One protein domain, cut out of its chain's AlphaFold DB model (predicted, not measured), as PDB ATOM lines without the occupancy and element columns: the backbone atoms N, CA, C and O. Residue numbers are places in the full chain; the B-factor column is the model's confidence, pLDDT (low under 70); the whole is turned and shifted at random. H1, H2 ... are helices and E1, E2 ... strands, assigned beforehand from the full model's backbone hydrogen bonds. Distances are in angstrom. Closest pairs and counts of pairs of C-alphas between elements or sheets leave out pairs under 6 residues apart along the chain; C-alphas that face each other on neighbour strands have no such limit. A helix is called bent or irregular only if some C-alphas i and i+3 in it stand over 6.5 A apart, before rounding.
ATOM      1  N   GLN A  27     -22.113  -8.136  22.843       78.19
ATOM      2  CA  GLN A  27     -22.041  -6.934  23.665       78.19
ATOM      3  C   GLN A  27     -22.019  -5.714  22.760       78.19
ATOM      4  O   GLN A  27     -21.019  -5.434  22.094       78.19
ATOM      5  N   LEU A  28     -23.127  -4.975  22.745       83.56
ATOM      6  CA  LEU A  28     -23.171  -3.630  22.190       83.56
ATOM      7  C   LEU A  28     -22.550  -2.664  23.202       83.56
ATOM      8  O   LEU A  28     -23.131  -2.421  24.258       83.56
ATOM      9  N   LEU A  29     -21.371  -2.134  22.884       87.69
ATOM     10  CA  LEU A  29     -20.616  -1.280  23.810       87.69
ATOM     11  C   LEU A  29     -20.723   0.207  23.501       87.69
ATOM     12  O   LEU A  29     -20.585   1.028  24.403       87.69
ATOM     13  N   LEU A  30     -20.943   0.553  22.236       92.38
ATOM     14  CA  LEU A  30     -21.083   1.934  21.798       92.38
ATOM     15  C   LEU A  30     -22.091   1.988  20.652       92.38
ATOM     16  O   LEU A  30     -21.909   1.307  19.640       92.38
ATOM     17  N   TYR A  31     -23.150   2.784  20.804       94.44
ATOM     18  CA  TYR A  31     -24.124   2.984  19.733       94.44
ATOM     19  C   TYR A  31     -23.555   3.921  18.672       94.44
ATOM     20  O   TYR A  31     -22.925   4.923  18.998       94.44
ATOM     21  N   GLY A  32     -23.856   3.670  17.399       95.38
ATOM     22  CA  GLY A  32     -23.387   4.483  16.275       95.38
ATOM     23  C   GLY A  32     -23.745   5.967  16.388       95.38
ATOM     24  O   GLY A  32     -22.965   6.828  15.997       95.38
ATOM     25  N   LYS A  33     -24.894   6.274  16.997       95.75
ATOM     26  CA  LYS A  33     -25.348   7.651  17.244       95.75
ATOM     27  C   LYS A  33     -24.524   8.409  18.301       95.75
ATOM     28  O   LYS A  33     -24.649   9.625  18.387       95.75
ATOM     29  N   ASP A  34     -23.726   7.712  19.109       94.94
ATOM     30  CA  ASP A  34     -23.000   8.304  20.239       94.94
ATOM     31  C   ASP A  34     -21.570   8.733  19.858       94.94
ATOM     32  O   ASP A  34     -20.864   9.348  20.657       94.94
ATOM     33  N   TRP A  35     -21.130   8.442  18.628       96.38
ATOM     34  CA  TRP A  35     -19.805   8.806  18.134       96.38
ATOM     35  C   TRP A  35     -19.844   9.284  16.682       96.38
ATOM     36  O   TRP A  35     -20.843   9.141  15.975       96.38
ATOM     37  N   LEU A  36     -18.755   9.930  16.267       95.94
ATOM     38  CA  LEU A  36     -18.558  10.516  14.948       95.94
ATOM     39  C   LEU A  36     -19.697  11.468  14.557       95.94
ATOM     40  O   LEU A  36     -20.326  11.331  13.511       95.94
ATOM     41  N   ALA A  37     -20.023  12.385  15.473       94.62
ATOM     42  CA  ALA A  37     -21.150  13.313  15.355       94.62
ATOM     43  C   ALA A  37     -22.512  12.652  15.052       94.62
ATOM     44  O   ALA A  37     -23.383  13.262  14.438       94.62
ATOM     45  N   GLY A  38     -22.704  11.407  15.494       95.81
ATOM     46  CA  GLY A  38     -23.934  10.644  15.290       95.81
ATOM     47  C   GLY A  38     -23.977   9.835  13.996       95.81
ATOM     48  O   GLY A  38     -24.969   9.149  13.739       95.81
ATOM     49  N   TYR A  39     -22.907   9.877  13.201       96.81
ATOM     50  CA  TYR A  39     -22.770   9.131  11.950       96.81
ATOM     51  C   TYR A  39     -21.986   7.828  12.103       96.81
ATOM     52  O   TYR A  39     -21.796   7.107  11.121       96.81
ATOM     53  N   GLY A  40     -21.565   7.485  13.320       97.31
ATOM     54  CA  GLY A  40     -20.919   6.216  13.608       97.31
ATOM     55  C   GLY A  40     -21.806   5.003  13.304       97.31
ATOM     56  O   GLY A  40     -22.990   5.098  12.955       97.31
ATOM     57  N   VAL A  41     -21.223   3.823  13.465       96.19
ATOM     58  CA  VAL A  41     -21.937   2.539  13.455       96.19
ATOM     59  C   VAL A  41     -21.764   1.861  14.808       96.19
ATOM     60  O   VAL A  41     -20.821   2.150  15.538       96.19
ATOM     61  N   ASP A  42     -22.682   0.974  15.163       94.56
ATOM     62  CA  ASP A  42     -22.618   0.275  16.444       94.56
ATOM     63  C   ASP A  42     -21.316  -0.544  16.581       94.56
ATOM     64  O   ASP A  42     -20.856  -1.168  15.613       94.56
ATOM     65  N   VAL A  43     -20.734  -0.539  17.781       93.00
ATOM     66  CA  VAL A  43     -19.498  -1.252  18.134       93.00
ATOM     67  C   VAL A  43     -19.849  -2.494  18.936       93.00
ATOM     68  O   VAL A  43     -20.412  -2.399  20.032       93.00
ATOM     69  N   PHE A  44     -19.476  -3.652  18.399       88.56
ATOM     70  CA  PHE A  44     -19.797  -4.947  18.989       88.56
ATOM     71  C   PHE A  44     -18.549  -5.692  19.425       88.56
ATOM     72  O   PHE A  44     -17.526  -5.681  18.739       88.56
ATOM     73  N   TYR A  45     -18.682  -6.413  20.529       84.88
ATOM     74  CA  TYR A  45     -17.697  -7.369  21.007       84.88
ATOM     75  C   TYR A  45     -18.373  -8.709  21.329       84.88
ATOM     76  O   TYR A  45     -19.551  -8.728  21.690       84.88
ATOM     77  N   PRO A  46     -17.649  -9.834  21.207       78.50
ATOM     78  CA  PRO A  46     -18.134 -11.116  21.704       78.50
ATOM     79  C   PRO A  46     -18.267 -11.080  23.231       78.50
ATOM     80  O   PRO A  46     -17.494 -10.403  23.905       78.50
ATOM     81  N   ASP A  47     -19.172 -11.882  23.793       73.25
ATOM     82  CA  ASP A  47     -19.337 -11.997  25.251       73.25
ATOM     83  C   ASP A  47     -18.107 -12.535  26.003       73.25
ATOM     84  O   ASP A  47     -17.975 -12.358  27.216       73.25
ATOM     85  N   ILE A  48     -17.205 -13.221  25.295       72.56
ATOM     86  CA  ILE A  48     -16.020 -13.859  25.867       72.56
ATOM     87  C   ILE A  48     -14.774 -13.255  25.223       72.56
ATOM     88  O   ILE A  48     -14.529 -13.433  24.029       72.56
ATOM     89  N   GLY A  49     -13.975 -12.567  26.038       71.75
ATOM     90  CA  GLY A  49     -12.669 -12.039  25.649       71.75
ATOM     91  C   GLY A  49     -11.568 -13.111  25.573       71.75
ATOM     92  O   GLY A  49     -11.785 -14.283  25.897       71.75
ATOM     93  N   PRO A  50     -10.346 -12.730  25.167       71.25
ATOM     94  CA  PRO A  50      -9.217 -13.651  25.052       71.25
ATOM     95  C   PRO A  50      -8.849 -14.293  26.402       71.25
ATOM     96  O   PRO A  50      -8.774 -13.643  27.442       71.25
ATOM     97  N   SER A  51      -8.535 -15.591  26.390       64.75
ATOM     98  CA  SER A  51      -8.217 -16.363  27.605       64.75
ATOM     99  C   SER A  51      -6.819 -16.088  28.198       64.75
ATOM    100  O   SER A  51      -6.498 -16.580  29.286       64.75
ATOM    101  N   LYS A  52      -5.967 -15.304  27.515       59.50
ATOM    102  CA  LYS A  52      -4.538 -15.113  27.847       59.50
ATOM    103  C   LYS A  52      -4.080 -13.664  28.136       59.50
ATOM    104  O   LYS A  52      -2.877 -13.435  28.143       59.50
ATOM    105  N   GLY A  53      -4.964 -12.725  28.486       52.34
ATOM    106  CA  GLY A  53      -4.587 -11.308  28.712       52.34
ATOM    107  C   GLY A  53      -4.797 -10.460  27.451       52.34
ATOM    108  O   GLY A  53      -5.633 -10.856  26.642       52.34
ATOM    109  N   GLU A  54      -4.087  -9.326  27.275       50.06
ATOM    110  CA  GLU A  54      -4.302  -8.448  26.099       50.06
ATOM    111  C   GLU A  54      -4.170  -9.263  24.828       50.06
ATOM    112  O   GLU A  54      -3.211 -10.007  24.612       50.06
ATOM    113  N   GLY A  55      -5.177  -9.116  23.993       58.66
ATOM    114  CA  GLY A  55      -5.305  -9.880  22.787       58.66
ATOM    115  C   GLY A  55      -6.605  -9.524  22.106       58.66
ATOM    116  O   GLY A  55      -7.479  -8.841  22.639       58.66
ATOM    117  N   TYR A  56      -6.704 -10.017  20.899       60.78
ATOM    118  CA  TYR A  56      -7.897 -10.031  20.094       60.78
ATOM    119  C   TYR A  56      -8.479 -11.438  20.179       60.78
ATOM    120  O   TYR A  56      -7.773 -12.401  20.505       60.78
ATOM    121  N   VAL A  57      -9.769 -11.567  19.895       60.88
ATOM    122  CA  VAL A  57     -10.365 -12.886  19.705       60.88
ATOM    123  C   VAL A  57     -10.338 -13.144  18.211       60.88
ATOM    124  O   VAL A  57     -10.897 -12.368  17.443       60.88
ATOM    125  N   GLU A  58      -9.671 -14.207  17.774       60.28
ATOM    126  CA  GLU A  58      -9.768 -14.646  16.385       60.28
ATOM    127  C   GLU A  58     -11.157 -15.268  16.191       60.28
ATOM    128  O   GLU A  58     -11.423 -16.386  16.635       60.28
ATOM    129  N   ILE A  59     -12.083 -14.493  15.624       60.75
ATOM    130  CA  ILE A  59     -13.475 -14.905  15.428       60.75
ATOM    131  C   ILE A  59     -13.716 -15.145  13.945       60.75
ATOM    132  O   ILE A  59     -13.459 -14.288  13.104       60.75
ATOM    133  N   THR A  60     -14.203 -16.345  13.643       54.72
ATOM    134  CA  THR A  60     -14.194 -16.943  12.308       54.72
ATOM    135  C   THR A  60     -15.488 -16.882  11.487       54.72
ATOM    136  O   THR A  60     -15.374 -17.076  10.276       54.72
ATOM    137  N   PRO A  61     -16.708 -16.579  11.987       69.38
ATOM    138  CA  PRO A  61     -17.784 -16.228  11.067       69.38
ATOM    139  C   PRO A  61     -17.567 -14.838  10.459       69.38
ATOM    140  O   PRO A  61     -17.079 -13.906  11.094       69.38
ATOM    141  N   PHE A  62     -17.976 -14.708   9.205       68.94
ATOM    142  CA  PHE A  62     -18.070 -13.449   8.478       68.94
ATOM    143  C   PHE A  62     -19.482 -12.867   8.688       68.94
ATOM    144  O   PHE A  62     -20.455 -13.569   8.413       68.94
ATOM    145  N   CYS A  63     -19.631 -11.616   9.148       71.25
ATOM    146  CA  CYS A  63     -20.955 -11.005   9.439       71.25
ATOM    147  C   CYS A  63     -21.273  -9.755   8.617       71.25
ATOM    148  O   CYS A  63     -21.918  -8.822   9.090       71.25
ATOM    149  N   GLY A  64     -20.886  -9.766   7.345       71.75
ATOM    150  CA  GLY A  64     -21.407  -8.835   6.344       71.75
ATOM    151  C   GLY A  64     -20.303  -8.220   5.509       71.75
ATOM    152  O   GLY A  64     -20.292  -8.413   4.296       71.75
ATOM    153  N   TYR A  65     -19.355  -7.558   6.171       76.25
ATOM    154  CA  TYR A  65     -18.281  -6.820   5.502       76.25
ATOM    155  C   TYR A  65     -16.879  -7.384   5.761       76.25
ATOM    156  O   TYR A  65     -16.032  -7.300   4.876       76.25
ATOM    157  N   ALA A  66     -16.649  -7.998   6.926       80.19
ATOM    158  CA  ALA A  66     -15.435  -8.748   7.253       80.19
ATOM    159  C   ALA A  66     -15.710  -9.796   8.360       80.19
ATOM    160  O   ALA A  66     -16.867 -10.089   8.688       80.19
ATOM    161  N   TYR A  67     -14.644 -10.367   8.930       80.75
ATOM    162  CA  TYR A  67     -14.699 -11.291  10.069       80.75
ATOM    163  C   TYR A  67     -15.267 -10.627  11.324       80.75
ATOM    164  O   TYR A  67     -14.883  -9.514  11.681       80.75
ATOM    165  N   CYS A  68     -16.170 -11.312  12.020       81.62
ATOM    166  CA  CYS A  68     -16.932 -10.696  13.095       81.62
ATOM    167  C   CYS A  68     -16.095 -10.154  14.237       81.62
ATOM    168  O   CYS A  68     -15.107 -10.756  14.663       81.62
ATOM    169  N   TYR A  69     -16.547  -9.005  14.742       84.69
ATOM    170  CA  TYR A  69     -15.950  -8.279  15.859       84.69
ATOM    171  C   TYR A  69     -14.473  -7.918  15.655       84.69
ATOM    172  O   TYR A  69     -13.850  -7.423  16.588       84.69
ATOM    173  N   GLN A  70     -13.904  -8.129  14.460       87.19
ATOM    174  CA  GLN A  70     -12.546  -7.702  14.149       87.19
ATOM    175  C   GLN A  70     -12.505  -6.184  13.946       87.19
ATOM    176  O   GLN A  70     -13.505  -5.547  13.607       87.19
ATOM    177  N   CYS A  71     -11.321  -5.603  14.116       91.62
ATOM    178  CA  CYS A  71     -11.077  -4.185  13.877       91.62
ATOM    179  C   CYS A  71     -11.431  -3.769  12.443       91.62
ATOM    180  O   CYS A  71     -12.108  -2.764  12.239       91.62
ATOM    181  N   ILE A  72     -11.068  -4.605  11.466       90.56
ATOM    182  CA  ILE A  72     -11.371  -4.382  10.052       90.56
ATOM    183  C   ILE A  72     -12.870  -4.472   9.736       90.56
ATOM    184  O   ILE A  72     -13.339  -3.815   8.812       90.56
ATOM    185  N   GLU A  73     -13.655  -5.232  10.508       90.25
ATOM    186  CA  GLU A  73     -15.110  -5.297  10.320       90.25
ATOM    187  C   GLU A  73     -15.775  -3.976  10.673       90.25
ATOM    188  O   GLU A  73     -16.582  -3.494   9.882       90.25
ATOM    189  N   LEU A  74     -15.390  -3.363  11.797       93.12
ATOM    190  CA  LEU A  74     -15.921  -2.067  12.210       93.12
ATOM    191  C   LEU A  74     -15.674  -1.004  11.138       93.12
ATOM    192  O   LEU A  74     -16.595  -0.292  10.739       93.12
ATOM    193  N   THR A  75     -14.424  -0.885  10.692       94.44
ATOM    194  CA  THR A  75     -14.012   0.183   9.776       94.44
ATOM    195  C   THR A  75     -14.616  -0.006   8.397       94.44
ATOM    196  O   THR A  75     -15.146   0.944   7.822       94.44
ATOM    197  N   THR A  76     -14.637  -1.246   7.905       91.25
ATOM    198  CA  THR A  76     -15.274  -1.571   6.630       91.25
ATOM    199  C   THR A  76     -16.774  -1.343   6.687       91.25
ATOM    200  O   THR A  76     -17.328  -0.741   5.773       91.25
ATOM    201  N   ARG A  77     -17.445  -1.780   7.759       92.69
ATOM    202  CA  ARG A  77     -18.884  -1.572   7.927       92.69
ATOM    203  C   ARG A  77     -19.229  -0.090   7.976       92.69
ATOM    204  O   ARG A  77     -20.154   0.323   7.286       92.69
ATOM    205  N   LEU A  78     -18.467   0.715   8.720       95.75
ATOM    206  CA  LEU A  78     -18.631   2.169   8.730       95.75
ATOM    207  C   LEU A  78     -18.525   2.745   7.312       95.75
ATOM    208  O   LEU A  78     -19.424   3.450   6.860       95.75
ATOM    209  N   TYR A  79     -17.442   2.432   6.602       95.69
ATOM    210  CA  TYR A  79     -17.163   2.997   5.281       95.69
ATOM    211  C   TYR A  79     -18.152   2.502   4.213       95.69
ATOM    212  O   TYR A  79     -18.545   3.266   3.331       95.69
ATOM    213  N   ALA A  80     -18.628   1.264   4.313       92.62
ATOM    214  CA  ALA A  80     -19.653   0.723   3.434       92.62
ATOM    215  C   ALA A  80     -21.032   1.348   3.708       92.62
ATOM    216  O   ALA A  80     -21.632   1.923   2.801       92.62
ATOM    217  N   GLU A  81     -21.522   1.285   4.950       93.25
ATOM    218  CA  GLU A  81     -22.884   1.711   5.310       93.25
ATOM    219  C   GLU A  81     -23.073   3.228   5.261       93.25
ATOM    220  O   GLU A  81     -24.179   3.702   4.995       93.25
ATOM    221  N   ARG A  82     -22.016   4.000   5.540       95.69
ATOM    222  CA  ARG A  82     -22.102   5.465   5.590       95.69
ATOM    223  C   ARG A  82     -21.626   6.146   4.319       95.69
ATOM    224  O   ARG A  82     -22.158   7.197   3.984       95.69
ATOM    225  N   LEU A  83     -20.643   5.571   3.623       96.00
ATOM    226  CA  LEU A  83     -19.938   6.254   2.529       96.00
ATOM    227  C   LEU A  83     -20.005   5.506   1.189       96.00
ATOM    228  O   LEU A  83     -19.538   6.022   0.169       96.00
ATOM    229  N   GLY A  84     -20.570   4.294   1.171       93.56
ATOM    230  CA  GLY A  84     -20.711   3.489  -0.041       93.56
ATOM    231  C   GLY A  84     -19.391   2.939  -0.585       93.56
ATOM    232  O   GLY A  84     -19.287   2.695  -1.786       93.56
ATOM    233  N   TYR A  85     -18.369   2.761   0.258       93.69
ATOM    234  CA  TYR A  85     -17.120   2.095  -0.130       93.69
ATOM    235  C   TYR A  85     -17.306   0.578  -0.191       93.69
ATOM    236  O   TYR A  85     -16.941  -0.153   0.730       93.69
ATOM    237  N   ILE A  86     -17.896   0.110  -1.288       88.44
ATOM    238  CA  ILE A  86     -18.103  -1.307  -1.579       88.44
ATOM    239  C   ILE A  86     -17.627  -1.633  -2.994       88.44
ATOM    240  O   ILE A  86     -17.784  -0.841  -3.920       88.44
ATOM    241  N   SER A  87     -17.050  -2.821  -3.150       83.19
ATOM    242  CA  SER A  87     -16.735  -3.414  -4.446       83.19
ATOM    243  C   SER A  87     -17.999  -3.977  -5.112       83.19
ATOM    244  O   SER A  87     -19.089  -3.999  -4.534       83.19
ATOM    245  N   THR A  88     -17.855  -4.485  -6.335       80.81
ATOM    246  CA  THR A  88     -18.928  -5.067  -7.158       80.81
ATOM    247  C   THR A  88     -19.629  -6.266  -6.512       80.81
ATOM    248  O   THR A  88     -20.780  -6.547  -6.837       80.81
ATOM    249  N   ASN A  89     -18.976  -6.951  -5.570       77.81
ATOM    250  CA  ASN A  89     -19.545  -8.054  -4.789       77.81
ATOM    251  C   ASN A  89     -20.221  -7.600  -3.474       77.81
ATOM    252  O   ASN A  89     -20.620  -8.444  -2.670       77.81
ATOM    253  N   GLY A  90     -20.338  -6.288  -3.236       77.56
ATOM    254  CA  GLY A  90     -20.914  -5.715  -2.015       77.56
ATOM    255  C   GLY A  90     -19.999  -5.776  -0.788       77.56
ATOM    256  O   GLY A  90     -20.473  -5.583   0.329       77.56
ATOM    257  N   ARG A  91     -18.705  -6.073  -0.969       77.38
ATOM    258  CA  ARG A  91     -17.694  -6.203   0.096       77.38
ATOM    259  C   ARG A  91     -16.436  -5.416  -0.261       77.38
ATOM    260  O   ARG A  91     -16.369  -4.812  -1.329       77.38
ATOM    261  N   LEU A  92     -15.427  -5.414   0.609       80.25
ATOM    262  CA  LEU A  92     -14.085  -5.032   0.165       80.25
ATOM    263  C   LEU A  92     -13.555  -6.033  -0.871       80.25
ATOM    264  O   LEU A  92     -14.004  -7.182  -0.899       80.25
ATOM    265  N   PRO A  93     -12.598  -5.615  -1.714       82.56
ATOM    266  CA  PRO A  93     -11.794  -6.528  -2.512       82.56
ATOM    267  C   PRO A  93     -11.278  -7.717  -1.692       82.56
ATOM    268  O   PRO A  93     -10.716  -7.524  -0.619       82.56
ATOM    269  N   ASP A  94     -11.386  -8.933  -2.238       78.94
ATOM    270  CA  ASP A  94     -10.926 -10.174  -1.579       78.94
ATOM    271  C   ASP A  94      -9.413 -10.187  -1.264       78.94
ATOM    272  O   ASP A  94      -8.921 -11.063  -0.561       78.94
ATOM    273  N   THR A  95      -8.665  -9.215  -1.791       79.38
ATOM    274  CA  THR A  95      -7.249  -8.979  -1.489       79.38
ATOM    275  C   THR A  95      -7.024  -8.360  -0.110       79.38
ATOM    276  O   THR A  95      -5.887  -8.323   0.337       79.38
ATOM    277  N   VAL A  96      -8.072  -7.866   0.555       84.56
ATOM    278  CA  VAL A  96      -7.969  -7.231   1.871       84.56
ATOM    279  C   VAL A  96      -8.249  -8.257   2.967       84.56
ATOM    280  O   VAL A  96      -9.397  -8.624   3.216       84.56
ATOM    281  N   SER A  97      -7.190  -8.715   3.630       81.62
ATOM    282  CA  SER A  97      -7.244  -9.677   4.738       81.62
ATOM    283  C   SER A  97      -6.814  -9.066   6.071       81.62
ATOM    284  O   SER A  97      -7.341  -9.443   7.118       81.62
ATOM    285  N   ILE A  98      -5.889  -8.110   6.037       86.88
ATOM    286  CA  ILE A  98      -5.442  -7.325   7.191       86.88
ATOM    287  C   ILE A  98      -5.562  -5.827   6.896       86.88
ATOM    288  O   ILE A  98      -5.643  -5.434   5.731       86.88
ATOM    289  N   PRO A  99      -5.555  -4.957   7.920       92.00
ATOM    290  CA  PRO A  99      -5.654  -3.521   7.695       92.00
ATOM    291  C   PRO A  99      -4.606  -2.940   6.753       92.00
ATOM    292  O   PRO A  99      -4.935  -2.070   5.952       92.00
ATOM    293  N   ASN A 100      -3.367  -3.432   6.813       93.00
ATOM    294  CA  ASN A 100      -2.300  -2.967   5.932       93.00
ATOM    295  C   ASN A 100      -2.629  -3.137   4.436       93.00
ATOM    296  O   ASN A 100      -2.247  -2.291   3.630       93.00
ATOM    297  N   ASP A 101      -3.405  -4.161   4.065       92.38
ATOM    298  CA  ASP A 101      -3.800  -4.421   2.672       92.38
ATOM    299  C   ASP A 101      -4.696  -3.304   2.099       92.38
ATOM    300  O   ASP A 101      -4.829  -3.163   0.881       92.38
ATOM    301  N   LEU A 102      -5.305  -2.469   2.955       93.69
ATOM    302  CA  LEU A 102      -6.059  -1.293   2.511       93.69
ATOM    303  C   LEU A 102      -5.161  -0.269   1.808       93.69
ATOM    304  O   LEU A 102      -5.638   0.438   0.922       93.69
ATOM    305  N   ILE A 103      -3.873  -0.197   2.161       94.69
ATOM    306  CA  ILE A 103      -2.911   0.689   1.493       94.69
ATOM    307  C   ILE A 103      -2.722   0.232   0.041       94.69
ATOM    308  O   ILE A 103      -2.841   1.036  -0.886       94.69
ATOM    309  N   ASP A 104      -2.519  -1.069  -0.171       94.31
ATOM    310  CA  ASP A 104      -2.370  -1.650  -1.509       94.31
ATOM    311  C   ASP A 104      -3.661  -1.542  -2.327       94.31
ATOM    312  O   ASP A 104      -3.621  -1.243  -3.525       94.31
ATOM    313  N   MET A 105      -4.821  -1.700  -1.683       94.69
ATOM    314  CA  MET A 105      -6.123  -1.462  -2.308       94.69
ATOM    315  C   MET A 105      -6.250  -0.023  -2.830       94.69
ATOM    316  O   MET A 105      -6.697   0.175  -3.960       94.69
ATOM    317  N   ILE A 106      -5.853   0.977  -2.036       96.38
ATOM    318  CA  ILE A 106      -5.909   2.394  -2.428       96.38
ATOM    319  C   ILE A 106      -4.941   2.675  -3.580       96.38
ATOM    320  O   ILE A 106      -5.337   3.285  -4.574       96.38
ATOM    321  N   ASN A 107      -3.705   2.174  -3.493       96.31
ATOM    322  CA  ASN A 107      -2.715   2.317  -4.563       96.31
ATOM    323  C   ASN A 107      -3.231   1.718  -5.883       96.31
ATOM    324  O   ASN A 107      -3.158   2.360  -6.934       96.31
ATOM    325  N   THR A 108      -3.833   0.528  -5.815       96.00
ATOM    326  CA  THR A 108      -4.454  -0.136  -6.971       96.00
ATOM    327  C   THR A 108      -5.627   0.681  -7.520       96.00
ATOM    328  O   THR A 108      -5.767   0.843  -8.731       96.00
ATOM    329  N   ALA A 109      -6.462   1.261  -6.653       96.19
ATOM    330  CA  ALA A 109      -7.573   2.118  -7.068       96.19
ATOM    331  C   ALA A 109      -7.102   3.379  -7.810       96.19
ATOM    332  O   ALA A 109      -7.696   3.753  -8.829       96.19
ATOM    333  N   HIS A 110      -6.019   4.012  -7.352       97.75
ATOM    334  CA  HIS A 110      -5.408   5.157  -8.037       97.75
ATOM    335  C   HIS A 110      -4.818   4.764  -9.392       97.75
ATOM    336  O   HIS A 110      -5.012   5.490 -10.373       97.75
ATOM    337  N   GLU A 111      -4.155   3.609  -9.477       97.06
ATOM    338  CA  GLU A 111      -3.643   3.073 -10.741       97.06
ATOM    339  C   GLU A 111      -4.779   2.832 -11.744       97.06
ATOM    340  O   GLU A 111      -4.733   3.353 -12.863       97.06
ATOM    341  N   MET A 112      -5.839   2.131 -11.327       96.69
ATOM    342  CA  MET A 112      -7.008   1.852 -12.167       96.69
ATOM    343  C   MET A 112      -7.682   3.140 -12.642       96.69
ATOM    344  O   MET A 112      -7.992   3.284 -13.826       96.69
ATOM    345  N   GLN A 113      -7.841   4.130 -11.758       97.25
ATOM    346  CA  GLN A 113      -8.364   5.441 -12.143       97.25
ATOM    347  C   GLN A 113      -7.460   6.130 -13.181       97.25
ATOM    348  O   GLN A 113      -7.954   6.735 -14.137       97.25
ATOM    349  N   GLY A 114      -6.138   6.027 -13.024       97.06
ATOM    350  CA  GLY A 114      -5.159   6.542 -13.977       97.06
ATOM    351  C   GLY A 114      -5.242   5.868 -15.350       97.06
ATOM    352  O   GLY A 114      -5.184   6.557 -16.371       97.06
ATOM    353  N   LEU A 115      -5.414   4.544 -15.391       97.44
ATOM    354  CA  LEU A 115      -5.574   3.773 -16.629       97.44
ATOM    355  C   LEU A 115      -6.879   4.118 -17.356       97.44
ATOM    356  O   LEU A 115      -6.859   4.330 -18.571       97.44
ATOM    357  N   VAL A 116      -7.985   4.261 -16.621       96.88
ATOM    358  CA  VAL A 116      -9.281   4.686 -17.179       96.88
ATOM    359  C   VAL A 116      -9.196   6.095 -17.764       96.88
ATOM    360  O   VAL A 116      -9.608   6.314 -18.901       96.88
ATOM    361  N   LYS A 117      -8.587   7.049 -17.045       96.62
ATOM    362  CA  LYS A 117      -8.387   8.427 -17.539       96.62
ATOM    363  C   LYS A 117      -7.560   8.486 -18.827       96.62
ATOM    364  O   LYS A 117      -7.775   9.373 -19.647       96.62
ATOM    365  N   LYS A 118      -6.628   7.548 -19.017       97.06
ATOM    366  CA  LYS A 118      -5.804   7.425 -20.231       97.06
ATOM    367  C   LYS A 118      -6.489   6.642 -21.360       97.06
ATOM    368  O   LYS A 118      -5.907   6.523 -22.433       97.06
ATOM    369  N   GLY A 119      -7.682   6.087 -21.130       95.94
ATOM    370  CA  GLY A 119      -8.380   5.218 -22.082       95.94
ATOM    371  C   GLY A 119      -7.731   3.842 -22.268       95.94
ATOM    372  O   GLY A 119      -8.059   3.146 -23.224       95.94
ATOM    373  N   ALA A 120      -6.806   3.451 -21.383       96.62
ATOM    374  CA  ALA A 120      -6.112   2.164 -21.449       96.62
ATOM    375  C   ALA A 120      -6.977   1.005 -20.929       96.62
ATOM    376  O   ALA A 120      -6.800  -0.134 -21.350       96.62
ATOM    377  N   VAL A 121      -7.915   1.305 -20.027       95.81
ATOM    378  CA  VAL A 121      -8.876   0.358 -19.451       95.81
ATOM    379  C   VAL A 121     -10.263   1.009 -19.454       95.81
ATOM    380  O   VAL A 121     -10.389   2.222 -19.286       95.81
ATOM    381  N   SER A 122     -11.314   0.222 -19.685       94.94
ATOM    382  CA  SER A 122     -12.700   0.701 -19.608       94.94
ATOM    383  C   SER A 122     -13.150   0.824 -18.152       94.94
ATOM    384  O   SER A 122     -12.785  -0.000 -17.324       94.94
ATOM    385  N   VAL A 123     -14.030   1.779 -17.841       92.00
ATOM    386  CA  VAL A 123     -14.686   1.861 -16.518       92.00
ATOM    387  C   VAL A 123     -15.482   0.589 -16.173       92.00
ATOM    388  O   VAL A 123     -15.685   0.284 -15.004       92.00
ATOM    389  N   ASN A 124     -15.904  -0.164 -17.195       92.94
ATOM    390  CA  ASN A 124     -16.640  -1.422 -17.055       92.94
ATOM    391  C   ASN A 124     -15.726  -2.658 -17.051       92.94
ATOM    392  O   ASN A 124     -16.232  -3.780 -17.076       92.94
ATOM    393  N   ASP A 125     -14.404  -2.475 -17.097       94.88
ATOM    394  CA  ASP A 125     -13.477  -3.586 -16.913       94.88
ATOM    395  C   ASP A 125     -13.704  -4.212 -15.522       94.88
ATOM    396  O   ASP A 125     -13.799  -3.463 -14.547       94.88
ATOM    397  N   PRO A 126     -13.831  -5.547 -15.402       91.69
ATOM    398  CA  PRO A 126     -14.151  -6.184 -14.127       91.69
ATOM    399  C   PRO A 126     -13.152  -5.877 -13.008       91.69
ATOM    400  O   PRO A 126     -13.565  -5.722 -11.857       91.69
ATOM    401  N   GLU A 127     -11.862  -5.762 -13.337       90.69
ATOM    402  CA  GLU A 127     -10.828  -5.466 -12.349       90.69
ATOM    403  C   GLU A 127     -10.841  -3.980 -11.991       90.69
ATOM    404  O   GLU A 127     -10.812  -3.630 -10.813       90.69
ATOM    405  N   ALA A 128     -11.005  -3.085 -12.969       92.88
ATOM    406  CA  ALA A 128     -11.172  -1.662 -12.668       92.88
ATOM    407  C   ALA A 128     -12.419  -1.409 -11.799       92.88
ATOM    408  O   ALA A 128     -12.338  -0.718 -10.783       92.88
ATOM    409  N   ALA A 129     -13.560  -2.012 -12.142       92.06
ATOM    410  CA  ALA A 129     -14.821  -1.848 -11.420       92.06
ATOM    411  C   ALA A 129     -14.731  -2.275  -9.944       92.06
ATOM    412  O   ALA A 129     -15.435  -1.721  -9.100       92.06
ATOM    413  N   LYS A 130     -13.842  -3.221  -9.617       91.88
ATOM    414  CA  LYS A 130     -13.573  -3.675  -8.247       91.88
ATOM    415  C   LYS A 130     -12.881  -2.610  -7.386       91.88
ATOM    416  O   LYS A 130     -13.137  -2.566  -6.185       91.88
ATOM    417  N   PHE A 131     -12.032  -1.759  -7.967       94.31
ATOM    418  CA  PHE A 131     -11.213  -0.797  -7.213       94.31
ATOM    419  C   PHE A 131     -11.629   0.667  -7.377       94.31
ATOM    420  O   PHE A 131     -11.429   1.466  -6.465       94.31
ATOM    421  N   LEU A 132     -12.247   1.040  -8.500       94.75
ATOM    422  CA  LEU A 132     -12.687   2.415  -8.755       94.75
ATOM    423  C   LEU A 132     -13.570   3.033  -7.651       94.75
ATOM    424  O   LEU A 132     -13.412   4.233  -7.416       94.75
ATOM    425  N   PRO A 133     -14.436   2.285  -6.929       95.00
ATOM    426  CA  PRO A 133     -15.198   2.838  -5.807       95.00
ATOM    427  C   PRO A 133     -14.345   3.415  -4.671       95.00
ATOM    428  O   PRO A 133     -14.875   4.188  -3.878       95.00
ATOM    429  N   PHE A 134     -13.060   3.059  -4.591       96.06
ATOM    430  CA  PHE A 134     -12.120   3.476  -3.546       96.06
ATOM    431  C   PHE A 134     -11.117   4.537  -4.029       96.06
ATOM    432  O   PHE A 134     -10.247   4.952  -3.269       96.06
ATOM    433  N   ALA A 135     -11.205   4.975  -5.288       96.75
ATOM    434  CA  ALA A 135     -10.178   5.804  -5.922       96.75
ATOM    435  C   ALA A 135     -10.111   7.258  -5.414       96.75
ATOM    436  O   ALA A 135      -9.204   7.993  -5.798       96.75
ATOM    437  N   ASP A 136     -11.073   7.689  -4.598       97.19
ATOM    438  CA  ASP A 136     -11.085   8.981  -3.902       97.19
ATOM    439  C   ASP A 136     -10.543   8.904  -2.467       97.19
ATOM    440  O   ASP A 136     -10.360   9.944  -1.839       97.19
ATOM    441  N   LEU A 137     -10.255   7.704  -1.951       98.00
ATOM    442  CA  LEU A 137      -9.518   7.560  -0.698       98.00
ATOM    443  C   LEU A 137      -8.075   8.022  -0.884       98.00
ATOM    444  O   LEU A 137      -7.474   7.848  -1.947       98.00
ATOM    445  N   SER A 138      -7.497   8.567   0.178       97.62
ATOM    446  CA  SER A 138      -6.084   8.933   0.214       97.62
ATOM    447  C   SER A 138      -5.418   8.337   1.444       97.62
ATOM    448  O   SER A 138      -6.032   8.247   2.502       97.62
ATOM    449  N   TYR A 139      -4.168   7.909   1.300       98.12
ATOM    450  CA  TYR A 139      -3.356   7.427   2.408       98.12
ATOM    451  C   TYR A 139      -2.255   8.442   2.711       98.12
ATOM    452  O   TYR A 139      -1.505   8.845   1.818       98.12
ATOM    453  N   THR A 140      -2.156   8.834   3.977       98.12
ATOM    454  CA  THR A 140      -1.081   9.676   4.498       98.12
ATOM    455  C   THR A 140      -0.193   8.821   5.401       98.12
ATOM    456  O   THR A 140      -0.672   8.338   6.429       98.12
ATOM    457  N   PRO A 141       1.093   8.619   5.061       98.00
ATOM    458  CA  PRO A 141       2.005   7.882   5.925       98.00
ATOM    459  C   PRO A 141       2.264   8.648   7.226       98.00
ATOM    460  O   PRO A 141       2.232   9.881   7.254       98.00
ATOM    461  N   ASN A 142       2.578   7.921   8.297       98.06
ATOM    462  CA  ASN A 142       2.946   8.522   9.573       98.06
ATOM    463  C   ASN A 142       4.158   9.460   9.408       98.06
ATOM    464  O   ASN A 142       5.125   9.153   8.706       98.06
ATOM    465  N   GLY A 143       4.103  10.638  10.024       97.69
ATOM    466  CA  GLY A 143       5.030  11.727   9.729       97.69
ATOM    467  C   GLY A 143       4.693  12.499   8.451       97.69
ATOM    468  O   GLY A 143       5.565  13.201   7.941       97.69
ATOM    469  N   GLY A 144       3.491  12.367   7.890       96.69
ATOM    470  CA  GLY A 144       2.992  13.193   6.788       96.69
ATOM    471  C   GLY A 144       2.709  14.642   7.204       96.69
ATOM    472  O   GLY A 144       2.790  14.994   8.380       96.69
ATOM    473  N   THR A 145       2.396  15.501   6.232       95.75
ATOM    474  CA  THR A 145       2.097  16.934   6.454       95.75
ATOM    475  C   THR A 145       0.613  17.234   6.651       95.75
ATOM    476  O   THR A 145       0.262  18.360   6.985       95.75
ATOM    477  N   THR A 146      -0.253  16.255   6.410       95.50
ATOM    478  CA  THR A 146      -1.705  16.384   6.562       95.50
ATOM    479  C   THR A 146      -2.100  15.700   7.859       95.50
ATOM    480  O   THR A 146      -1.861  14.504   7.938       95.50
ATOM    481  N   PRO A 147      -2.648  16.386   8.871       95.94
ATOM    482  CA  PRO A 147      -3.030  15.743  10.126       95.94
ATOM    483  C   PRO A 147      -4.161  14.715   9.928       95.94
ATOM    484  O   PRO A 147      -4.846  14.751   8.909       95.94
ATOM    485  N   PRO A 148      -4.375  13.800  10.890       97.25
ATOM    486  CA  PRO A 148      -5.571  12.965  10.912       97.25
ATOM    487  C   PRO A 148      -6.817  13.804  11.241       97.25
ATOM    488  O   PRO A 148      -6.778  14.665  12.126       97.25
ATOM    489  N   HIS A 149      -7.936  13.498  10.589       97.38
ATOM    490  CA  HIS A 149      -9.237  14.135  10.804       97.38
ATOM    491  C   HIS A 149     -10.264  13.160  11.385       97.38
ATOM    492  O   HIS A 149     -10.099  11.940  11.342       97.38
ATOM    493  N   ALA A 150     -11.350  13.696  11.950       97.75
ATOM    494  CA  ALA A 150     -12.462  12.866  12.403       97.75
ATOM    495  C   ALA A 150     -13.011  12.023  11.237       97.75
ATOM    496  O   ALA A 150     -13.346  12.541  10.176       97.75
ATOM    497  N   GLY A 151     -13.104  10.714  11.457       98.06
ATOM    498  CA  GLY A 151     -13.572   9.723  10.497       98.06
ATOM    499  C   GLY A 151     -12.477   9.069   9.651       98.06
ATOM    500  O   GLY A 151     -12.768   8.091   8.951       98.06
ATOM    501  N   ASP A 152     -11.231   9.532   9.758       98.62
ATOM    502  CA  ASP A 152     -10.078   8.848   9.173       98.62
ATOM    503  C   ASP A 152      -9.860   7.478   9.826       98.62
ATOM    504  O   ASP A 152     -10.185   7.255  11.000       98.62
ATOM    505  N   LEU A 153      -9.276   6.549   9.068       98.56
ATOM    506  CA  LEU A 153      -8.880   5.234   9.570       98.56
ATOM    507  C   LEU A 153      -7.385   5.214   9.860       98.56
ATOM    508  O   LEU A 153      -6.588   5.406   8.950       98.56
ATOM    509  N   ILE A 154      -6.987   4.921  11.093       98.50
ATOM    510  CA  ILE A 154      -5.572   4.783  11.455       98.50
ATOM    511  C   ILE A 154      -5.160   3.328  11.302       98.50
ATOM    512  O   ILE A 154      -5.700   2.466  11.997       98.50
ATOM    513  N   ILE A 155      -4.172   3.073  10.442       98.06
ATOM    514  CA  ILE A 155      -3.489   1.780  10.352       98.06
ATOM    515  C   ILE A 155      -2.433   1.742  11.453       98.06
ATOM    516  O   ILE A 155      -1.555   2.606  11.517       98.06
ATOM    517  N   TYR A 156      -2.539   0.761  12.341       96.25
ATOM    518  CA  TYR A 156      -1.794   0.714  13.591       96.25
ATOM    519  C   TYR A 156      -1.094  -0.629  13.769       96.25
ATOM    520  O   TYR A 156      -1.650  -1.690  13.485       96.25
ATOM    521  N   THR A 157       0.114  -0.567  14.307       93.00
ATOM    522  CA  THR A 157       0.937  -1.726  14.635       93.00
ATOM    523  C   THR A 157       0.719  -2.089  16.090       93.00
ATOM    524  O   THR A 157       1.261  -1.463  17.002       93.00
ATOM    525  N   TYR A 158      -0.121  -3.097  16.313       86.06
ATOM    526  CA  TYR A 158      -0.378  -3.621  17.646       86.06
ATOM    527  C   TYR A 158       0.597  -4.752  17.987       86.06
ATOM    528  O   TYR A 158       1.181  -4.751  19.071       86.06
ATOM    529  N   ARG A 159       0.824  -5.691  17.058       84.19
ATOM    530  CA  ARG A 159       1.804  -6.787  17.237       84.19
ATOM    531  C   ARG A 159       2.740  -6.959  16.060       84.19
ATOM    532  O   ARG A 159       3.927  -7.205  16.256       84.19
ATOM    533  N   ILE A 160       2.193  -6.871  14.857       87.12
ATOM    534  CA  ILE A 160       2.950  -6.900  13.608       87.12
ATOM    535  C   ILE A 160       2.544  -5.681  12.779       87.12
ATOM    536  O   ILE A 160       1.454  -5.151  13.002       87.12
ATOM    537  N   PRO A 161       3.408  -5.215  11.863       90.06
ATOM    538  CA  PRO A 161       3.141  -4.013  11.088       90.06
ATOM    539  C   PRO A 161       1.734  -3.990  10.473       90.06
ATOM    540  O   PRO A 161       1.372  -4.899   9.725       90.06
ATOM    541  N   GLY A 162       0.943  -2.972  10.829       89.25
ATOM    542  CA  GLY A 162      -0.393  -2.723  10.283       89.25
ATOM    543  C   GLY A 162      -1.448  -3.807  10.555       89.25
ATOM    544  O   GLY A 162      -2.356  -3.982   9.739       89.25
ATOM    545  N   ASP A 163      -1.354  -4.546  11.668       89.81
ATOM    546  CA  ASP A 163      -2.334  -5.585  12.028       89.81
ATOM    547  C   ASP A 163      -3.626  -5.065  12.662       89.81
ATOM    548  O   ASP A 163      -4.568  -5.839  12.852       89.81
ATOM    549  N   HIS A 164      -3.701  -3.773  12.977       94.44
ATOM    550  CA  HIS A 164      -4.863  -3.174  13.618       94.44
ATOM    551  C   HIS A 164      -5.341  -1.906  12.913       94.44
ATOM    552  O   HIS A 164      -4.583  -1.214  12.236       94.44
ATOM    553  N   ILE A 165      -6.629  -1.608  13.076       96.44
ATOM    554  CA  ILE A 165      -7.251  -0.410  12.520       96.44
ATOM    555  C   ILE A 165      -8.317   0.147  13.443       96.44
ATOM    556  O   ILE A 165      -9.024  -0.581  14.140       96.44
ATOM    557  N   MET A 166      -8.426   1.462  13.443       97.38
ATOM    558  CA  MET A 166      -9.347   2.203  14.291       97.38
ATOM    559  C   MET A 166      -9.836   3.448  13.563       97.38
ATOM    560  O   MET A 166      -9.184   3.920  12.633       97.38
ATOM    561  N   VAL A 167     -10.974   3.979  13.991       98.56
ATOM    562  CA  VAL A 167     -11.567   5.190  13.418       98.56
ATOM    563  C   VAL A 167     -11.273   6.365  14.332       98.56
ATOM    564  O   VAL A 167     -11.492   6.269  15.539       98.56
ATOM    565  N   VAL A 168     -10.830   7.489  13.784       98.62
ATOM    566  CA  VAL A 168     -10.729   8.740  14.539       98.62
ATOM    567  C   VAL A 168     -12.138   9.242  14.844       98.62
ATOM    568  O   VAL A 168     -12.895   9.582  13.945       98.62
ATOM    569  N   ASN A 169     -12.517   9.299  16.114       98.19
ATOM    570  CA  ASN A 169     -13.794   9.863  16.547       98.19
ATOM    571  C   ASN A 169     -13.710  11.386  16.681       98.19
ATOM    572  O   ASN A 169     -14.589  12.112  16.222       98.19
ATOM    573  N   ARG A 170     -12.653  11.866  17.344       97.38
ATOM    574  CA  ARG A 170     -12.459  13.282  17.669       97.38
ATOM    575  C   ARG A 170     -10.988  13.653  17.645       97.38
ATOM    576  O   ARG A 170     -10.137  12.835  17.998       97.38
ATOM    577  N   VAL A 171     -10.712  14.910  17.317       96.25
ATOM    578  CA  VAL A 171      -9.359  15.472  17.275       96.25
ATOM    579  C   VAL A 171      -9.313  16.739  18.122       96.25
ATOM    580  O   VAL A 171     -10.199  17.590  18.016       96.25
ATOM    581  N   ALA A 172      -8.317  16.853  19.002       94.50
ATOM    582  CA  ALA A 172      -8.130  18.048  19.817       94.50
ATOM    583  C   ALA A 172      -6.670  18.217  20.256       94.50
ATOM    584  O   ALA A 172      -6.162  17.452  21.082       94.50
ATOM    585  N   GLY A 173      -6.014  19.243  19.717       91.31
ATOM    586  CA  GLY A 173      -4.640  19.611  20.032       91.31
ATOM    587  C   GLY A 173      -3.676  18.453  19.785       91.31
ATOM    588  O   GLY A 173      -3.426  18.058  18.648       91.31
ATOM    589  N   ASN A 174      -3.145  17.905  20.877       91.38
ATOM    590  CA  ASN A 174      -2.135  16.849  20.897       91.38
ATOM    591  C   ASN A 174      -2.700  15.432  21.092       91.38
ATOM    592  O   ASN A 174      -1.944  14.500  21.379       91.38
ATOM    593  N   LYS A 175      -4.019  15.246  21.002       95.06
ATOM    594  CA  LYS A 175      -4.651  13.933  21.158       95.06
ATOM    595  C   LYS A 175      -5.712  13.692  20.100       95.06
ATOM    596  O   LYS A 175      -6.384  14.602  19.613       95.06
ATOM    597  N   ILE A 176      -5.914  12.412  19.842       97.00
ATOM    598  CA  ILE A 176      -7.027  11.891  19.061       97.00
ATOM    599  C   ILE A 176      -7.781  10.867  19.903       97.00
ATOM    600  O   ILE A 176      -7.170  10.000  20.531       97.00
ATOM    601  N   GLN A 177      -9.106  10.962  19.923       97.94
ATOM    602  CA  GLN A 177      -9.941   9.876  20.416       97.94
ATOM    603  C   GLN A 177     -10.263   8.961  19.255       97.94
ATOM    604  O   GLN A 177     -10.739   9.419  18.217       97.94
ATOM    605  N   ILE A 178     -10.029   7.674  19.451       98.00
ATOM    606  CA  ILE A 178     -10.303   6.633  18.470       98.00
ATOM    607  C   ILE A 178     -11.425   5.734  18.959       98.00
ATOM    608  O   ILE A 178     -11.620   5.597  20.164       98.00
ATOM    609  N   VAL A 179     -12.132   5.113  18.021       98.12
ATOM    610  CA  VAL A 179     -13.111   4.050  18.255       98.12
ATOM    611  C   VAL A 179     -12.658   2.797  17.510       98.12
ATOM    612  O   VAL A 179     -12.177   2.872  16.376       98.12
ATOM    613  N   GLN A 180     -12.770   1.640  18.156       95.19
ATOM    614  CA  GLN A 180     -12.218   0.380  17.668       95.19
ATOM    615  C   GLN A 180     -13.032  -0.840  18.114       95.19
ATOM    616  O   GLN A 180     -13.757  -0.823  19.109       95.19
ATOM    617  N   GLN A 181     -12.838  -1.943  17.393       92.00
ATOM    618  CA  GLN A 181     -13.255  -3.282  17.801       92.00
ATOM    619  C   GLN A 181     -12.029  -4.164  18.040       92.00
ATOM    620  O   GLN A 181     -10.940  -3.873  17.542       92.00
ATOM    621  N   ASN A 182     -12.240  -5.279  18.741       87.44
ATOM    622  CA  ASN A 182     -11.282  -6.373  18.899       87.44
ATOM    623  C   ASN A 182     -10.066  -6.120  19.804       87.44
ATOM    624  O   ASN A 182      -9.107  -6.887  19.751       87.44
ATOM    625  N   ILE A 183     -10.094  -5.084  20.643       87.38
ATOM    626  CA  ILE A 183      -9.048  -4.828  21.640       87.38
ATOM    627  C   ILE A 183      -9.634  -4.920  23.050       87.38
ATOM    628  O   ILE A 183     -10.694  -4.364  23.341       87.38
ATOM    629  N   TRP A 184      -8.924  -5.626  23.926       85.25
ATOM    630  CA  TRP A 184      -9.339  -5.960  25.290       85.25
ATOM    631  C   TRP A 184      -8.239  -5.626  26.301       85.25
ATOM    632  O   TRP A 184      -7.067  -5.636  25.942       85.25
ATOM    633  N   THR A 185      -8.588  -5.383  27.566       77.44
ATOM    634  CA  THR A 185      -7.616  -5.210  28.663       77.44
ATOM    635  C   THR A 185      -6.852  -6.504  28.983       77.44
ATOM    636  O   THR A 185      -7.331  -7.612  28.746       77.44
ATOM    637  N   GLN A 186      -5.684  -6.382  29.633       68.44
ATOM    638  CA  GLN A 186      -4.903  -7.533  30.139       68.44
ATOM    639  C   GLN A 186      -5.476  -8.192  31.397       68.44
ATOM    640  O   GLN A 186      -4.892  -9.143  31.920       68.44
ATOM    641  N   THR A 187      -6.576  -7.668  31.932       65.06
ATOM    642  CA  THR A 187      -7.116  -8.086  33.226       65.06
ATOM    643  C   THR A 187      -7.876  -9.405  33.126       65.06
ATOM    644  O   THR A 187      -8.219  -9.882  32.047       65.06
ATOM    645  N   ARG A 188      -8.156 -10.016  34.283       68.25
ATOM    646  CA  ARG A 188      -9.095 -11.137  34.398       68.25
ATOM    647  C   ARG A 188     -10.251 -10.722  35.317       68.25
ATOM    648  O   ARG A 188      -9.994 -10.542  36.507       68.25
ATOM    649  N   PRO A 189     -11.486 -10.576  34.801       72.06
ATOM    650  CA  PRO A 189     -11.887 -10.760  33.400       72.06
ATOM    651  C   PRO A 189     -11.317  -9.672  32.469       72.06
ATOM    652  O   PRO A 189     -11.007  -8.563  32.912       72.06
ATOM    653  N   ALA A 190     -11.153 -10.015  31.189       74.69
ATOM    654  CA  ALA A 190     -10.789  -9.053  30.154       74.69
ATOM    655  C   ALA A 190     -11.997  -8.152  29.873       74.69
ATOM    656  O   ALA A 190     -13.125  -8.639  29.803       74.69
ATOM    657  N   ILE A 191     -11.761  -6.852  29.727       82.50
ATOM    658  CA  ILE A 191     -12.792  -5.844  29.471       82.50
ATOM    659  C   ILE A 191     -12.527  -5.256  28.081       82.50
ATOM    660  O   ILE A 191     -11.376  -4.917  27.791       82.50
ATOM    661  N   PRO A 192     -13.533  -5.147  27.204       85.25
ATOM    662  CA  PRO A 192     -13.327  -4.561  25.891       85.25
ATOM    663  C   PRO A 192     -13.034  -3.059  25.971       85.25
ATOM    664  O   PRO A 192     -13.524  -2.366  26.863       85.25
ATOM    665  N   ILE A 193     -12.249  -2.553  25.019       87.06
ATOM    666  CA  ILE A 193     -11.821  -1.148  24.955       87.06
ATOM    667  C   ILE A 193     -12.365  -0.534  23.653       87.06
ATOM    668  O   ILE A 193     -11.648  -0.517  22.645       87.06
ATOM    669  N   PRO A 194     -13.636  -0.081  23.634       89.75
ATOM    670  CA  PRO A 194     -14.273   0.433  22.424       89.75
ATOM    671  C   PRO A 194     -13.690   1.775  21.975       89.75
ATOM    672  O   PRO A 194     -13.737   2.075  20.787       89.75
ATOM    673  N   ASP A 195     -13.107   2.555  22.887       92.31
ATOM    674  CA  ASP A 195     -12.463   3.826  22.585       92.31
ATOM    675  C   ASP A 195     -11.181   4.047  23.402       92.31
ATOM    676  O   ASP A 195     -10.964   3.442  24.454       92.31
ATOM    677  N   ARG A 196     -10.284   4.887  22.880       93.88
ATOM    678  CA  ARG A 196      -8.997   5.216  23.515       93.88
ATOM    679  C   ARG A 196      -8.518   6.600  23.075       93.88
ATOM    680  O   ARG A 196      -8.892   7.078  22.010       93.88
ATOM    681  N   LEU A 197      -7.640   7.221  23.860       95.94
ATOM    682  CA  LEU A 197      -6.852   8.375  23.422       95.94
ATOM    683  C   LEU A 197      -5.472   7.943  22.917       95.94
ATOM    684  O   LEU A 197      -4.765   7.205  23.612       95.94
ATOM    685  N   LEU A 198      -5.066   8.450  21.755       96.31
ATOM    686  CA  LEU A 198      -3.685   8.375  21.276       96.31
ATOM    687  C   LEU A 198      -3.037   9.758  21.287       96.31
ATOM    688  O   LEU A 198      -3.712  10.774  21.121       96.31
ATOM    689  N   ASP A 199      -1.721   9.774  21.475       95.88
ATOM    690  CA  ASP A 199      -0.893  10.964  21.310       95.88
ATOM    691  C   ASP A 199      -0.727  11.318  19.832       95.88
ATOM    692  O   ASP A 199      -0.332  10.473  19.026       95.88
ATOM    693  N   LEU A 200      -0.996  12.582  19.513       95.38
ATOM    694  CA  LEU A 200      -0.686  13.220  18.244       95.38
ATOM    695  C   LEU A 200       0.441  14.224  18.481       95.38
ATOM    696  O   LEU A 200       0.279  15.212  19.198       95.38
ATOM    697  N   VAL A 201       1.593  13.970  17.872       94.44
ATOM    698  CA  VAL A 201       2.769  14.831  17.971       94.44
ATOM    699  C   VAL A 201       2.925  15.603  16.671       94.44
ATOM    700  O   VAL A 201       3.090  15.007  15.610       94.44
ATOM    701  N   GLU A 202       2.931  16.929  16.753       92.12
ATOM    702  CA  GLU A 202       3.345  17.783  15.643       92.12
ATOM    703  C   GLU A 202       4.827  18.153  15.797       92.12
ATOM    704  O   GLU A 202       5.267  18.641  16.838       92.12
ATOM    705  N   SER A 203       5.622  17.944  14.749       91.88
ATOM    706  CA  SER A 203       7.001  18.420  14.683       91.88
ATOM    707  C   SER A 203       7.313  18.970  13.301       91.88
ATOM    708  O   SER A 203       7.303  18.239  12.312       91.88
ATOM    709  N   ARG A 204       7.624  20.272  13.226       90.62
ATOM    710  CA  ARG A 204       7.996  20.972  11.980       90.62
ATOM    711  C   ARG A 204       6.951  20.799  10.861       90.62
ATOM    712  O   ARG A 204       7.320  20.545   9.716       90.62
ATOM    713  N   GLY A 205       5.663  20.913  11.201       90.56
ATOM    714  CA  GLY A 205       4.550  20.743  10.258       90.56
ATOM    715  C   GLY A 205       4.327  19.300   9.797       90.56
ATOM    716  O   GLY A 205       3.749  19.078   8.735       90.56
ATOM    717  N   ARG A 206       4.840  18.319  10.547       95.94
ATOM    718  CA  ARG A 206       4.640  16.887  10.303       95.94
ATOM    719  C   ARG A 206       3.970  16.250  11.509       95.94
ATOM    720  O   ARG A 206       4.326  16.576  12.641       95.94
ATOM    721  N   PHE A 207       3.043  15.337  11.261       96.75
ATOM    722  CA  PHE A 207       2.186  14.747  12.285       96.75
ATOM    723  C   PHE A 207       2.558  13.293  12.535       96.75
ATOM    724  O   PHE A 207       2.725  12.525  11.591       96.75
ATOM    725  N   TYR A 208       2.681  12.920  13.805       97.75
ATOM    726  CA  TYR A 208       3.099  11.592  14.226       97.75
ATOM    727  C   TYR A 208       2.127  11.012  15.247       97.75
ATOM    728  O   TYR A 208       1.803  11.664  16.237       97.75
ATOM    729  N   ILE A 209       1.732   9.759  15.044       97.69
ATOM    730  CA  ILE A 209       1.058   8.938  16.053       97.69
ATOM    731  C   ILE A 209       1.971   7.752  16.351       97.69
ATOM    732  O   ILE A 209       2.474   7.096  15.436       97.69
ATOM    733  N   ASN A 210       2.220   7.478  17.630       96.69
ATOM    734  CA  ASN A 210       3.076   6.359  18.014       96.69
ATOM    735  C   ASN A 210       2.491   5.024  17.514       96.69
ATOM    736  O   ASN A 210       1.299   4.792  17.681       96.69
ATOM    737  N   ASN A 211       3.328   4.158  16.935       95.62
ATOM    738  CA  ASN A 211       2.963   2.872  16.314       95.62
ATOM    739  C   ASN A 211       1.939   2.931  15.160       95.62
ATOM    740  O   ASN A 211       1.437   1.887  14.750       95.62
ATOM    741  N   ALA A 212       1.613   4.107  14.620       97.62
ATOM    742  CA  ALA A 212       0.819   4.185  13.398       97.62
ATOM    743  C   ALA A 212       1.705   3.987  12.161       97.62
ATOM    744  O   ALA A 212       2.795   4.559  12.078       97.62
ATOM    745  N   GLU A 213       1.201   3.252  11.174       97.69
ATOM    746  CA  GLU A 213       1.768   3.225   9.821       97.69
ATOM    747  C   GLU A 213       1.341   4.483   9.049       97.69
ATOM    748  O   GLU A 213       2.097   5.048   8.262       97.69
ATOM    749  N   GLY A 214       0.126   4.967   9.303       98.25
ATOM    750  CA  GLY A 214      -0.454   6.162   8.696       98.25
ATOM    751  C   GLY A 214      -1.969   6.184   8.868       98.25
ATOM    752  O   GLY A 214      -2.523   5.401   9.644       98.25
ATOM    753  N   TRP A 215      -2.642   7.065   8.137       98.62
ATOM    754  CA  TRP A 215      -4.100   7.158   8.134       98.62
ATOM    755  C   TRP A 215      -4.669   7.253   6.725       98.62
ATOM    756  O   TRP A 215      -4.043   7.779   5.806       98.62
ATOM    757  N   ILE A 216      -5.868   6.704   6.572       98.62
ATOM    758  CA  ILE A 216      -6.666   6.753   5.355       98.62
ATOM    759  C   ILE A 216      -7.744   7.807   5.552       98.62
ATOM    760  O   ILE A 216      -8.539   7.713   6.487       98.62
ATOM    761  N   HIS A 217      -7.774   8.769   4.641       98.38
ATOM    762  CA  HIS A 217      -8.746   9.841   4.612       98.38
ATOM    763  C   HIS A 217      -9.786   9.619   3.511       98.38
ATOM    764  O   HIS A 217      -9.471   9.155   2.407       98.38
ATOM    765  N   SER A 218     -11.027   9.993   3.825       97.88
ATOM    766  CA  SER A 218     -12.171   9.939   2.926       97.88
ATOM    767  C   SER A 218     -12.836  11.314   2.793       97.88
ATOM    768  O   SER A 218     -13.450  11.780   3.760       97.88
ATOM    769  N   PRO A 219     -12.871  11.908   1.586       97.06
ATOM    770  CA  PRO A 219     -13.630  13.139   1.365       97.06
ATOM    771  C   PRO A 219     -15.142  12.919   1.527       97.06
ATOM    772  O   PRO A 219     -15.901  13.846   1.800       97.06
ATOM    773  N   ARG A 220     -15.640  11.682   1.382       97.62
ATOM    774  CA  ARG A 220     -17.061  11.377   1.629       97.62
ATOM    775  C   ARG A 220     -17.405  11.486   3.107       97.62
ATOM    776  O   ARG A 220     -18.524  11.865   3.436       97.62
ATOM    777  N   MET A 221     -16.455  11.150   3.978       97.06
ATOM    778  CA  MET A 221     -16.638  11.273   5.418       97.06
ATOM    779  C   MET A 221     -16.675  12.737   5.840       97.06
ATOM    780  O   MET A 221     -17.592  13.126   6.559       97.06
ATOM    781  N   GLU A 222     -15.752  13.553   5.322       93.81
ATOM    782  CA  GLU A 222     -15.767  15.009   5.505       93.81
ATOM    783  C   GLU A 222     -17.142  15.590   5.145       93.81
ATOM    784  O   GLU A 222     -17.765  16.273   5.960       93.81
ATOM    785  N   ASN A 223     -17.661  15.247   3.962       95.31
ATOM    786  CA  ASN A 223     -18.969  15.710   3.496       95.31
ATOM    787  C   ASN A 223     -20.143  15.214   4.356       95.31
ATOM    788  O   ASN A 223     -21.174  15.883   4.422       95.31
ATOM    789  N   LEU A 224     -20.018  14.042   4.985       95.69
ATOM    790  CA  LEU A 224     -21.069  13.470   5.823       95.69
ATOM    791  C   LEU A 224     -21.151  14.155   7.193       95.69
ATOM    792  O   LEU A 224     -22.254  14.415   7.672       95.69
ATOM    793  N   ILE A 225     -20.004  14.416   7.828       94.38
ATOM    794  CA  ILE A 225     -19.946  14.920   9.211       94.38
ATOM    795  C   ILE A 225     -19.902  16.449   9.301       94.38
ATOM    796  O   ILE A 225     -20.160  17.012  10.369       94.38
TER     797      ILE A 225
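What this domain is: This is residues 27 to 225 of the 357 residues of the protein "CHAP domain-containing protein" of Leptolinea sp (UniProt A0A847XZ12). A seven-stranded antiparallel sheet is curled like part of a barrel and folded back on itself at E5, with H1 over E5 and H2 slantwise over E9. H2 and H3 reach toward one end of the longest axis; the small hairpin E1 and E2 and the loop 180 to 194 lie toward the other. The printed part has 199 residues, under half of them in named elements, in the order E1 E2 H1 H2 H3 E3 E4 E5 E6 E7 E8 E9 H4, a mixed class of helices and strands. It is compact, with a radius of gyration of the C-alphas of 17.0 A and spans of 59 by 45 by 32 A.

How they stand to each other: The strongly twisted sheet runs E3, residues 138 to 141; E9, 212 to 217; E4, 153 to 156; E5, 164 to 172; E6, 175 to 179; E7, 195 to 203; E8, 206 to 209. N and O pairs within hydrogen-bond range are N 140 and O 215 at 2.8 A for E3 and E9, N 153 and O 216 at 2.9 A for E9 and E4, N 156 and O 164 at 2.8 A for E4 and E5, N 169 and O 177 at 2.8 A for E5 and E6, N 178 and O 196 at 2.9 A for E6 and E7, and N 201 and O 208 at 2.8 A for E7 and E8. E4 to E8 form a meander, each strand the antiparallel neighbour of the one before. In this folded sheet, bent back into two leaves, E3 E9 E4 face E6 E7 E8, with E5 as hinge, which bends by 66 degrees at residue 169. H1, residues 71 to 83, is on the sheet at a height of 10.0 A, over E5 and along it at 23 degrees on the local plane; the closest C-alphas, of Cys 71 and Ile 165, are 5.5 A apart. H2, residues 101 to 117, is on it at 10.9 A, slantwise to E9 at 35 degrees on the local plane. H3, residues 126 to 134, touches H2, the C-alphas of Phe 131 and Ala 109 being closest at 4.7 A. H4, residues 219 to 225, only just touches H1, with 3 pairs of C-alphas within 8 A; Leu 83 and Arg 220 are closest at 5.9 A. E1, residues 27 to 30, and E2, residues 43 to 46, form a hairpin, with N 29 and O 43 at 3.0 A; E1 is apart from H1. Every O i to N i+4 pair is within range in H1, H2 and H4; in H3 2 of 5 are, and 3 of 6 O i to N i+3 pairs.

Where its parts are: E1 begins at C-alpha 27, (-22.041, -6.934, 23.665). H2 is 24.4 A long, from (-3.800, -4.421, 2.672); H1 is 17.8 A, E5 22.3 A and E7 25.6 A. H3 is irregular, C-alphas 130 and 133 being 7.1 A apart. H4 ends at C-alpha 225, (-19.946, 14.920, 9.211).

The domain as a whole: The C-alphas of Gly 119 and Arg 188, the two farthest apart, are 58.8 A apart. The printed part has no cut. The links E1 to E2, E2 to H1, H1 to H2, E3 to E4 and E6 to E7 are long. The mean pLDDT of the printed part is 89.7; residues 51 to 62 and 186 to 188 are under 70.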